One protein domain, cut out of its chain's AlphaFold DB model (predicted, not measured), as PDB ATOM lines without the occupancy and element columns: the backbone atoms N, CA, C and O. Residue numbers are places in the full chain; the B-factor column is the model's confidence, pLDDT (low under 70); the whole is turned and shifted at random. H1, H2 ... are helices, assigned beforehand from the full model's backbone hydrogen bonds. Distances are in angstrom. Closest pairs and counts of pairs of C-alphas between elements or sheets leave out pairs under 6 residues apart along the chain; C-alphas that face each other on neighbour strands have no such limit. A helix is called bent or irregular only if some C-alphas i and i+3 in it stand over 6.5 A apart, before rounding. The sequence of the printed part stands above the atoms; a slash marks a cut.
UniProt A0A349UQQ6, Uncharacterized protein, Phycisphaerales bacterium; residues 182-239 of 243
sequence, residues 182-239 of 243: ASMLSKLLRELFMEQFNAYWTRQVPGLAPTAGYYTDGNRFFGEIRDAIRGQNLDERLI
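AT A GLANCE: This is residues 182 to 239 of the 243 residues of an uncharacterized protein of Phycisphaerales bacterium (UniProt A0A349UQQ6). A long helix, H1, sticks out with residues 182 to 190, and its other end comes near the last part of a kinked second helix, H2. The link between them folds back, so that H2 starts away from the end of H1 and runs the same way. The printed part has 58 residues with two named helices, H1 then H2, and no named strand: all helix. It is only just compact, close to loose, with a radius of gyration of the C-alphas of 12.3 A, and elongated, spanning 38 by 21 by 20 A.

IN THESE COORDINATES: H1, residues 182 to 204, begins at C-alpha 182 (14.830, -1.787, 17.461) and measures 33.8 A. H2, residues 215 to 231, measures 24.3 A and ends at C-alpha 231 (26.740, 26.127, -6.232). H2 has a kink of 47 degrees near residue 225 and is irregular: C-alphas 224 and 227 are 7.6 A apart.

HOW THE PARTS SIT: H1 and H2 are close but not clearly touching; their closest C-alphas, of Gln 204 and Ala 228, are 7.1 A apart. They run the same way at a steep tilt of 43 degrees. O i to N i+4 pairs are within hydrogen-bond range in 17 of 19 cases in H1 and 11 of 13 in H2.

THE WHOLE: The C-alphas farthest apart, of Ala 182 and Gly 231, are 38.5 A apart. The link from H1 to H2 is short, and the printed part has no cut. No printed residue is under 70 in pLDDT.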
ATOM      1  N   ALA A 182      15.101  -3.191  17.772       96.00
ATOM      2  CA  ALA A 182      14.830  -1.787  17.461       96.00
ATOM      3  C   ALA A 182      16.132  -0.973  17.331       96.00
ATOM      4  O   ALA A 182      16.285  -0.176  16.400       96.00
ATOM      5  N   SER A 183      17.099  -1.229  18.213       95.94
ATOM      6  CA  SER A 183      18.425  -0.609  18.208       95.94
ATOM      7  C   SER A 183      19.237  -0.988  16.967       95.94
ATOM      8  O   SER A 183      19.702  -0.114  16.233       95.94
ATOM      9  N   MET A 184      19.324  -2.284  16.649       96.69
ATOM     10  CA  MET A 184      19.980  -2.775  15.435       96.69
ATOM     11  C   MET A 184      19.364  -2.179  14.164       96.69
ATOM     12  O   MET A 184      20.092  -1.854  13.228       96.69
ATOM     13  N   LEU A 185      18.034  -2.049  14.107       97.31
ATOM     14  CA  LEU A 185      17.341  -1.486  12.948       97.31
ATOM     15  C   LEU A 185      17.670  -0.001  12.792       97.31
ATOM     16  O   LEU A 185      17.988   0.443  11.691       97.31
ATOM     17  N   SER A 186      17.637   0.741  13.898       97.00
ATOM     18  CA  SER A 186      17.944   2.171  13.922       97.00
ATOM     19  C   SER A 186      19.396   2.441  13.515       97.00
ATOM     20  O   SER A 186      19.644   3.303  12.674       97.00
ATOM     21  N   LYS A 187      20.349   1.660  14.045       96.50
ATOM     22  CA  LYS A 187      21.777   1.728  13.687       96.50
ATOM     23  C   LYS A 187      21.995   1.378  12.211       96.50
ATOM     24  O   LYS A 187      22.657   2.131  11.509       96.50
ATOM     25  N   LEU A 188      21.372   0.304  11.712       97.19
ATOM     26  CA  LEU A 188      21.460  -0.075  10.298       97.19
ATOM     27  C   LEU A 188      20.962   1.046   9.378       97.19
ATOM     28  O   LEU A 188      21.679   1.446   8.471       97.19
ATOM     29  N   LEU A 189      19.754   1.567   9.613       97.69
ATOM     30  CA  LEU A 189      19.193   2.644   8.792       97.69
ATOM     31  C   LEU A 189      20.085   3.888   8.817       97.69
ATOM     32  O   LEU A 189      20.342   4.476   7.770       97.69
ATOM     33  N   ARG A 190      20.601   4.254   9.995       97.38
ATOM     34  CA  ARG A 190      21.525   5.380  10.155       97.38
ATOM     35  C   ARG A 190      22.782   5.209   9.305       97.38
ATOM     36  O   ARG A 190      23.146   6.148   8.603       97.38
ATOM     37  N   GLU A 191      23.426   4.044   9.348       97.00
ATOM     38  CA  GLU A 191      24.627   3.787   8.543       97.00
ATOM     39  C   GLU A 191      24.325   3.829   7.041       97.00
ATOM     40  O   GLU A 191      25.051   4.479   6.296       97.00
ATOM     41  N   LEU A 192      23.212   3.237   6.592       97.00
ATOM     42  CA  LEU A 192      22.821   3.259   5.177       97.00
ATOM     43  C   LEU A 192      22.538   4.681   4.666       97.00
ATOM     44  O   LEU A 192      22.926   5.031   3.548       97.00
ATOM     45  N   PHE A 193      21.891   5.526   5.474       97.25
ATOM     46  CA  PHE A 193      21.703   6.935   5.125       97.25
ATOM     47  C   PHE A 193      23.038   7.689   5.092       97.25
ATOM     48  O   PHE A 193      23.295   8.413   4.131       97.25
ATOM     49  N   MET A 194      23.917   7.492   6.078       96.38
ATOM     50  CA  MET A 194      25.240   8.125   6.073       96.38
ATOM     51  C   MET A 194      26.101   7.684   4.893       96.38
ATOM     52  O   MET A 194      26.855   8.492   4.354       96.38
ATOM     53  N   GLU A 195      25.979   6.434   4.458       96.19
ATOM     54  CA  GLU A 195      26.700   5.934   3.295       96.19
ATOM     55  C   GLU A 195      26.263   6.657   2.014       96.19
ATOM     56  O   GLU A 195      27.107   7.183   1.289       96.19
ATOM     57  N   GLN A 196      24.952   6.775   1.770       96.00
ATOM     58  CA  GLN A 196      24.443   7.540   0.626       96.00
ATOM     59  C   GLN A 196      24.817   9.024   0.701       96.00
ATOM     60  O   GLN A 196      25.201   9.614  -0.308       96.00
ATOM     61  N   PHE A 197      24.736   9.619   1.896       96.94
ATOM     62  CA  PHE A 197      25.122  11.008   2.125       96.94
ATOM     63  C   PHE A 197      26.589  11.244   1.748       96.94
ATOM     64  O   PHE A 197      26.893  12.137   0.958       96.94
ATOM     65  N   ASN A 198      27.490  10.393   2.243       97.38
ATOM     66  CA  ASN A 198      28.906  10.464   1.903       97.38
ATOM     67  C   ASN A 198      29.138  10.233   0.406       97.38
ATOM     68  O   ASN A 198      29.821  11.033  -0.223       97.38
ATOM     69  N   ALA A 199      28.530   9.202  -0.187       95.69
ATOM     70  CA  ALA A 199      28.681   8.893  -1.609       95.69
ATOM     71  C   ALA A 199      28.174  10.012  -2.535       95.69
ATOM     72  O   ALA A 199      28.680  10.192  -3.644       95.69
ATOM     73  N   TYR A 200      27.154  10.765  -2.125       96.62
ATOM     74  CA  TYR A 200      26.708  11.943  -2.859       96.62
ATOM     75  C   TYR A 200      27.774  13.039  -2.827       96.62
ATOM     76  O   TYR A 200      28.216  13.483  -3.884       96.62
ATOM     77  N   TRP A 201      28.226  13.455  -1.645       97.31
ATOM     78  CA  TRP A 201      29.140  14.593  -1.515       97.31
ATOM     79  C   TRP A 201      30.555  14.313  -2.026       97.31
ATOM     80  O   TRP A 201      31.149  15.189  -2.653       97.31
ATOM     81  N   THR A 202      31.081  13.097  -1.860       96.94
ATOM     82  CA  THR A 202      32.422  12.740  -2.366       96.94
ATOM     83  C   THR A 202      32.502  12.728  -3.890       96.94
ATOM     84  O   THR A 202      33.567  12.970  -4.449       96.94
ATOM     85  N   ARG A 203      31.378  12.511  -4.587       95.75
ATOM     86  CA  ARG A 203      31.300  12.665  -6.051       95.75
ATOM     87  C   ARG A 203      31.372  14.120  -6.511       95.75
ATOM     88  O   ARG A 203      31.694  14.367  -7.666       95.75
ATOM     89  N   GLN A 204      31.041  15.067  -5.639       95.94
ATOM     90  CA  GLN A 204      30.921  16.486  -5.986       95.94
ATOM     91  C   GLN A 204      32.114  17.311  -5.527       95.94
ATOM     92  O   GLN A 204      32.442  18.311  -6.159       95.94
ATOM     93  N   VAL A 205      32.760  16.898  -4.438       97.56
ATOM     94  CA  VAL A 205      33.927  17.571  -3.875       97.56
ATOM     95  C   VAL A 205      35.117  16.609  -3.950       97.56
ATOM     96  O   VAL A 205      35.224  15.697  -3.124       97.56
ATOM     97  N   PRO A 206      36.008  16.764  -4.949       96.12
ATOM     98  CA  PRO A 206      37.191  15.923  -5.081       96.12
ATOM     99  C   PRO A 206      38.072  15.977  -3.828       96.12
ATOM    100  O   PRO A 206      38.377  17.051  -3.319       96.12
ATOM    101  N   GLY A 207      38.496  14.810  -3.339       96.06
ATOM    102  CA  GLY A 207      39.336  14.699  -2.142       96.06
ATOM    103  C   GLY A 207      38.593  14.836  -0.807       96.06
ATOM    104  O   GLY A 207      39.239  14.771   0.235       96.06
ATOM    105  N   LEU A 208      37.262  14.980  -0.814       98.06
ATOM    106  CA  LEU A 208      36.455  15.045   0.405       98.06
ATOM    107  C   LEU A 208      36.567  13.746   1.217       98.06
ATOM    108  O   LEU A 208      36.210  12.665   0.740       98.06
ATOM    109  N   ALA A 209      37.009  13.855   2.468       97.75
ATOM    110  CA  ALA A 209      37.016  12.726   3.393       97.75
ATOM    111  C   ALA A 209      35.597  12.485   3.956       97.75
ATOM    112  O   ALA A 209      34.995  13.439   4.464       97.75
ATOM    113  N   PRO A 210      35.070  11.239   3.931       97.69
ATOM    114  CA  PRO A 210      33.756  10.914   4.487       97.69
ATOM    115  C   PRO A 210      33.593  11.353   5.944       97.69
ATOM    116  O   PRO A 210      34.562  11.421   6.699       97.69
ATOM    117  N   THR A 211      32.352  11.606   6.352       97.44
ATOM    118  CA  THR A 211      31.997  11.971   7.723       97.44
ATOM    119  C   THR A 211      31.201  10.874   8.417       97.44
ATOM    120  O   THR A 211      30.304  10.248   7.846       97.44
ATOM    121  N   ALA A 212      31.499  10.686   9.698       94.75
ATOM    122  CA  ALA A 212      30.677   9.960  10.646       94.75
ATOM    123  C   ALA A 212      29.627  10.868  11.313       94.75
ATOM    124  O   ALA A 212      28.881  10.390  12.156       94.75
ATOM    125  N   GLY A 213      29.536  12.158  10.981       92.31
ATOM    126  CA  GLY A 213      28.482  13.069  11.443       92.31
ATOM    127  C   GLY A 213      28.532  13.439  12.933       92.31
ATOM    128  O   GLY A 213      27.569  14.007  13.452       92.31
ATOM    129  N   TYR A 214      29.621  13.117  13.640       92.00
ATOM    130  CA  TYR A 214      29.868  13.604  15.004       92.00
ATOM    131  C   TYR A 214      30.227  15.087  14.989       92.00
ATOM    132  O   TYR A 214      30.699  15.579  13.980       92.00
ATOM    133  N   TYR A 215      30.058  15.803  16.100       90.38
ATOM    134  CA  TYR A 215      30.180  17.269  16.131       90.38
ATOM    135  C   TYR A 215      31.445  17.819  15.440       90.38
ATOM    136  O   TYR A 215      31.344  18.606  14.503       90.38
ATOM    137  N   THR A 216      32.633  17.376  15.859       93.38
ATOM    138  CA  THR A 216      33.906  17.870  15.307       93.38
ATOM    139  C   THR A 216      34.080  17.500  13.835       93.38
ATOM    140  O   THR A 216      34.374  18.356  13.004       93.38
ATOM    141  N   ASP A 217      33.863  16.229  13.505       95.62
ATOM    142  CA  ASP A 217      34.020  15.702  12.149       95.62
ATOM    143  C   ASP A 217      32.961  16.251  11.173       95.62
ATOM    144  O   ASP A 217      33.267  16.601  10.038       95.62
ATOM    145  N   GLY A 218      31.726  16.411  11.637       94.94
ATOM    146  CA  GLY A 218      30.617  16.986  10.890       94.94
ATOM    147  C   GLY A 218      30.809  18.475  10.618       94.94
ATOM    148  O   GLY A 218      30.504  18.920   9.518       94.94
ATOM    149  N   ASN A 219      31.367  19.247  11.562       95.25
ATOM    150  CA  ASN A 219      31.708  20.656  11.323       95.25
ATOM    151  C   ASN A 219      32.813  20.803  10.267       95.25
ATOM    152  O   ASN A 219      32.712  21.671   9.399       95.25
ATOM    153  N   ARG A 220      33.836  19.936  10.310       97.00
ATOM    154  CA  ARG A 220      34.869  19.854   9.266       97.00
ATOM    155  C   ARG A 220      34.227  19.575   7.907       97.00
ATOM    156  O   ARG A 220      34.371  20.377   6.988       97.00
ATOM    157  N   PHE A 221      33.483  18.475   7.808       97.56
ATOM    158  CA  PHE A 221      32.830  18.061   6.570       97.56
ATOM    159  C   PHE A 221      31.901  19.145   6.021       97.56
ATOM    160  O   PHE A 221      31.968  19.465   4.840       97.56
ATOM    161  N   PHE A 222      31.074  19.752   6.880       97.06
ATOM    162  CA  PHE A 222      30.175  20.836   6.492       97.06
ATOM    163  C   PHE A 222      30.943  22.014   5.894       97.06
ATOM    164  O   PHE A 222      30.534  22.518   4.855       97.06
ATOM    165  N   GLY A 223      32.069  22.406   6.505       97.06
ATOM    166  CA  GLY A 223      32.973  23.433   5.987       97.06
ATOM    167  C   GLY A 223      33.508  23.119   4.588       97.06
ATOM    168  O   GLY A 223      33.489  23.991   3.723       97.06
ATOM    169  N   GLU A 224      33.918  21.871   4.358       98.00
ATOM    170  CA  GLU A 224      34.475  21.401   3.081       98.00
ATOM    171  C   GLU A 224      33.431  21.347   1.949       98.00
ATOM    172  O   GLU A 224      33.784  21.537   0.787       98.00
ATOM    173  N   ILE A 225      32.141  21.146   2.256       97.88
ATOM    174  CA  ILE A 225      31.077  21.077   1.235       97.88
ATOM    175  C   ILE A 225      30.342  22.405   0.987       97.88
ATOM    176  O   ILE A 225      29.484  22.458   0.106       97.88
ATOM    177  N   ARG A 226      30.645  23.490   1.719       96.56
ATOM    178  CA  ARG A 226      29.870  24.754   1.651       96.56
ATOM    179  C   ARG A 226      29.767  25.347   0.254       96.56
ATOM    180  O   ARG A 226      28.700  25.817  -0.134       96.56
ATOM    181  N   ASP A 227      30.857  25.338  -0.502       96.69
ATOM    182  CA  ASP A 227      30.845  25.918  -1.844       96.69
ATOM    183  C   ASP A 227      30.019  25.061  -2.811       96.69
ATOM    184  O   ASP A 227      29.287  25.603  -3.638       96.69
ATOM    185  N   ALA A 228      30.025  23.736  -2.635       96.94
ATOM    186  CA  ALA A 228      29.158  22.831  -3.384       96.94
ATOM    187  C   ALA A 228      27.674  22.987  -2.999       96.94
ATOM    188  O   ALA A 228      26.815  22.911  -3.878       96.94
ATOM    189  N   ILE A 229      27.361  23.255  -1.722       96.88
ATOM    190  CA  ILE A 229      26.003  23.606  -1.266       96.88
ATOM    191  C   ILE A 229      25.516  24.868  -1.991       96.88
ATOM    192  O   ILE A 229      24.439  24.861  -2.588       96.88
ATOM    193  N   ARG A 230      26.325  25.938  -1.979       96.12
ATOM    194  CA  ARG A 230      25.995  27.218  -2.631       96.12
ATOM    195  C   ARG A 230      25.843  27.070  -4.139       96.12
ATOM    196  O   ARG A 230      24.876  27.577  -4.698       96.12
ATOM    197  N   GLY A 231      26.764  26.356  -4.786       96.12
ATOM    198  CA  GLY A 231      26.740  26.127  -6.232       96.12
ATOM    199  C   GLY A 231      25.493  25.380  -6.713       96.12
ATOM    200  O   GLY A 231      25.053  25.590  -7.838       96.12
ATOM    201  N   GLN A 232      24.892  24.557  -5.852       94.88
ATOM    202  CA  GLN A 232      23.649  23.831  -6.134       94.88
ATOM    203  C   GLN A 232      22.392  24.513  -5.583       94.88
ATOM    204  O   GLN A 232      21.300  23.966  -5.720       94.88
ATOM    205  N   ASN A 233      22.530  25.687  -4.959       95.50
ATOM    206  CA  ASN A 233      21.435  26.411  -4.314       95.50
ATOM    207  C   ASN A 233      20.653  25.540  -3.306       95.50
ATOM    208  O   ASN A 233      19.421  25.557  -3.264       95.50
ATOM    209  N   LEU A 234      21.375  24.737  -2.518       95.69
ATOM    210  CA  LEU A 234      20.786  23.876  -1.494       95.69
ATOM    211  C   LEU A 234      20.617  24.636  -0.175       95.69
ATOM    212  O   LEU A 234      21.492  25.394   0.241       95.69
ATOM    213  N   ASP A 235      19.507  24.384   0.517       95.31
ATOM    214  CA  ASP A 235      19.278  24.916   1.860       95.31
ATOM    215  C   ASP A 235      20.178  24.195   2.882       95.31
ATOM    216  O   ASP A 235      20.055  22.986   3.105       95.31
ATOM    217  N   GLU A 236      21.064  24.948   3.541       94.88
ATOM    218  CA  GLU A 236      21.953  24.450   4.600       94.88
ATOM    219  C   GLU A 236      21.173  23.762   5.740       94.88
ATOM    220  O   GLU A 236      21.677  22.816   6.352       94.88
ATOM    221  N   ARG A 237      19.912  24.153   5.986       94.62
ATOM    222  CA  ARG A 237      19.029  23.548   7.004       94.62
ATOM    223  C   ARG A 237      18.621  22.111   6.678       94.62
ATOM    224  O   ARG A 237      18.072  21.431   7.545       94.62
ATOM    225  N   LEU A 238      18.856  21.633   5.457       95.25
ATOM    226  CA  LEU A 238      18.668  20.228   5.092       95.25
ATOM    227  C   LEU A 238      19.880  19.361   5.454       95.25
ATOM    228  O   LEU A 238      19.771  18.140   5.420       95.25
ATOM    229  N   ILE A 239      21.011  19.972   5.807       94.88
ATOM    230  CA  ILE A 239      22.299  19.294   6.001       94.88
ATOM    231  C   ILE A 239      22.766  19.443   7.447       94.88
ATOM    232  O   ILE A 239      23.183  18.470   8.075       94.88
TER     233      ILE A 239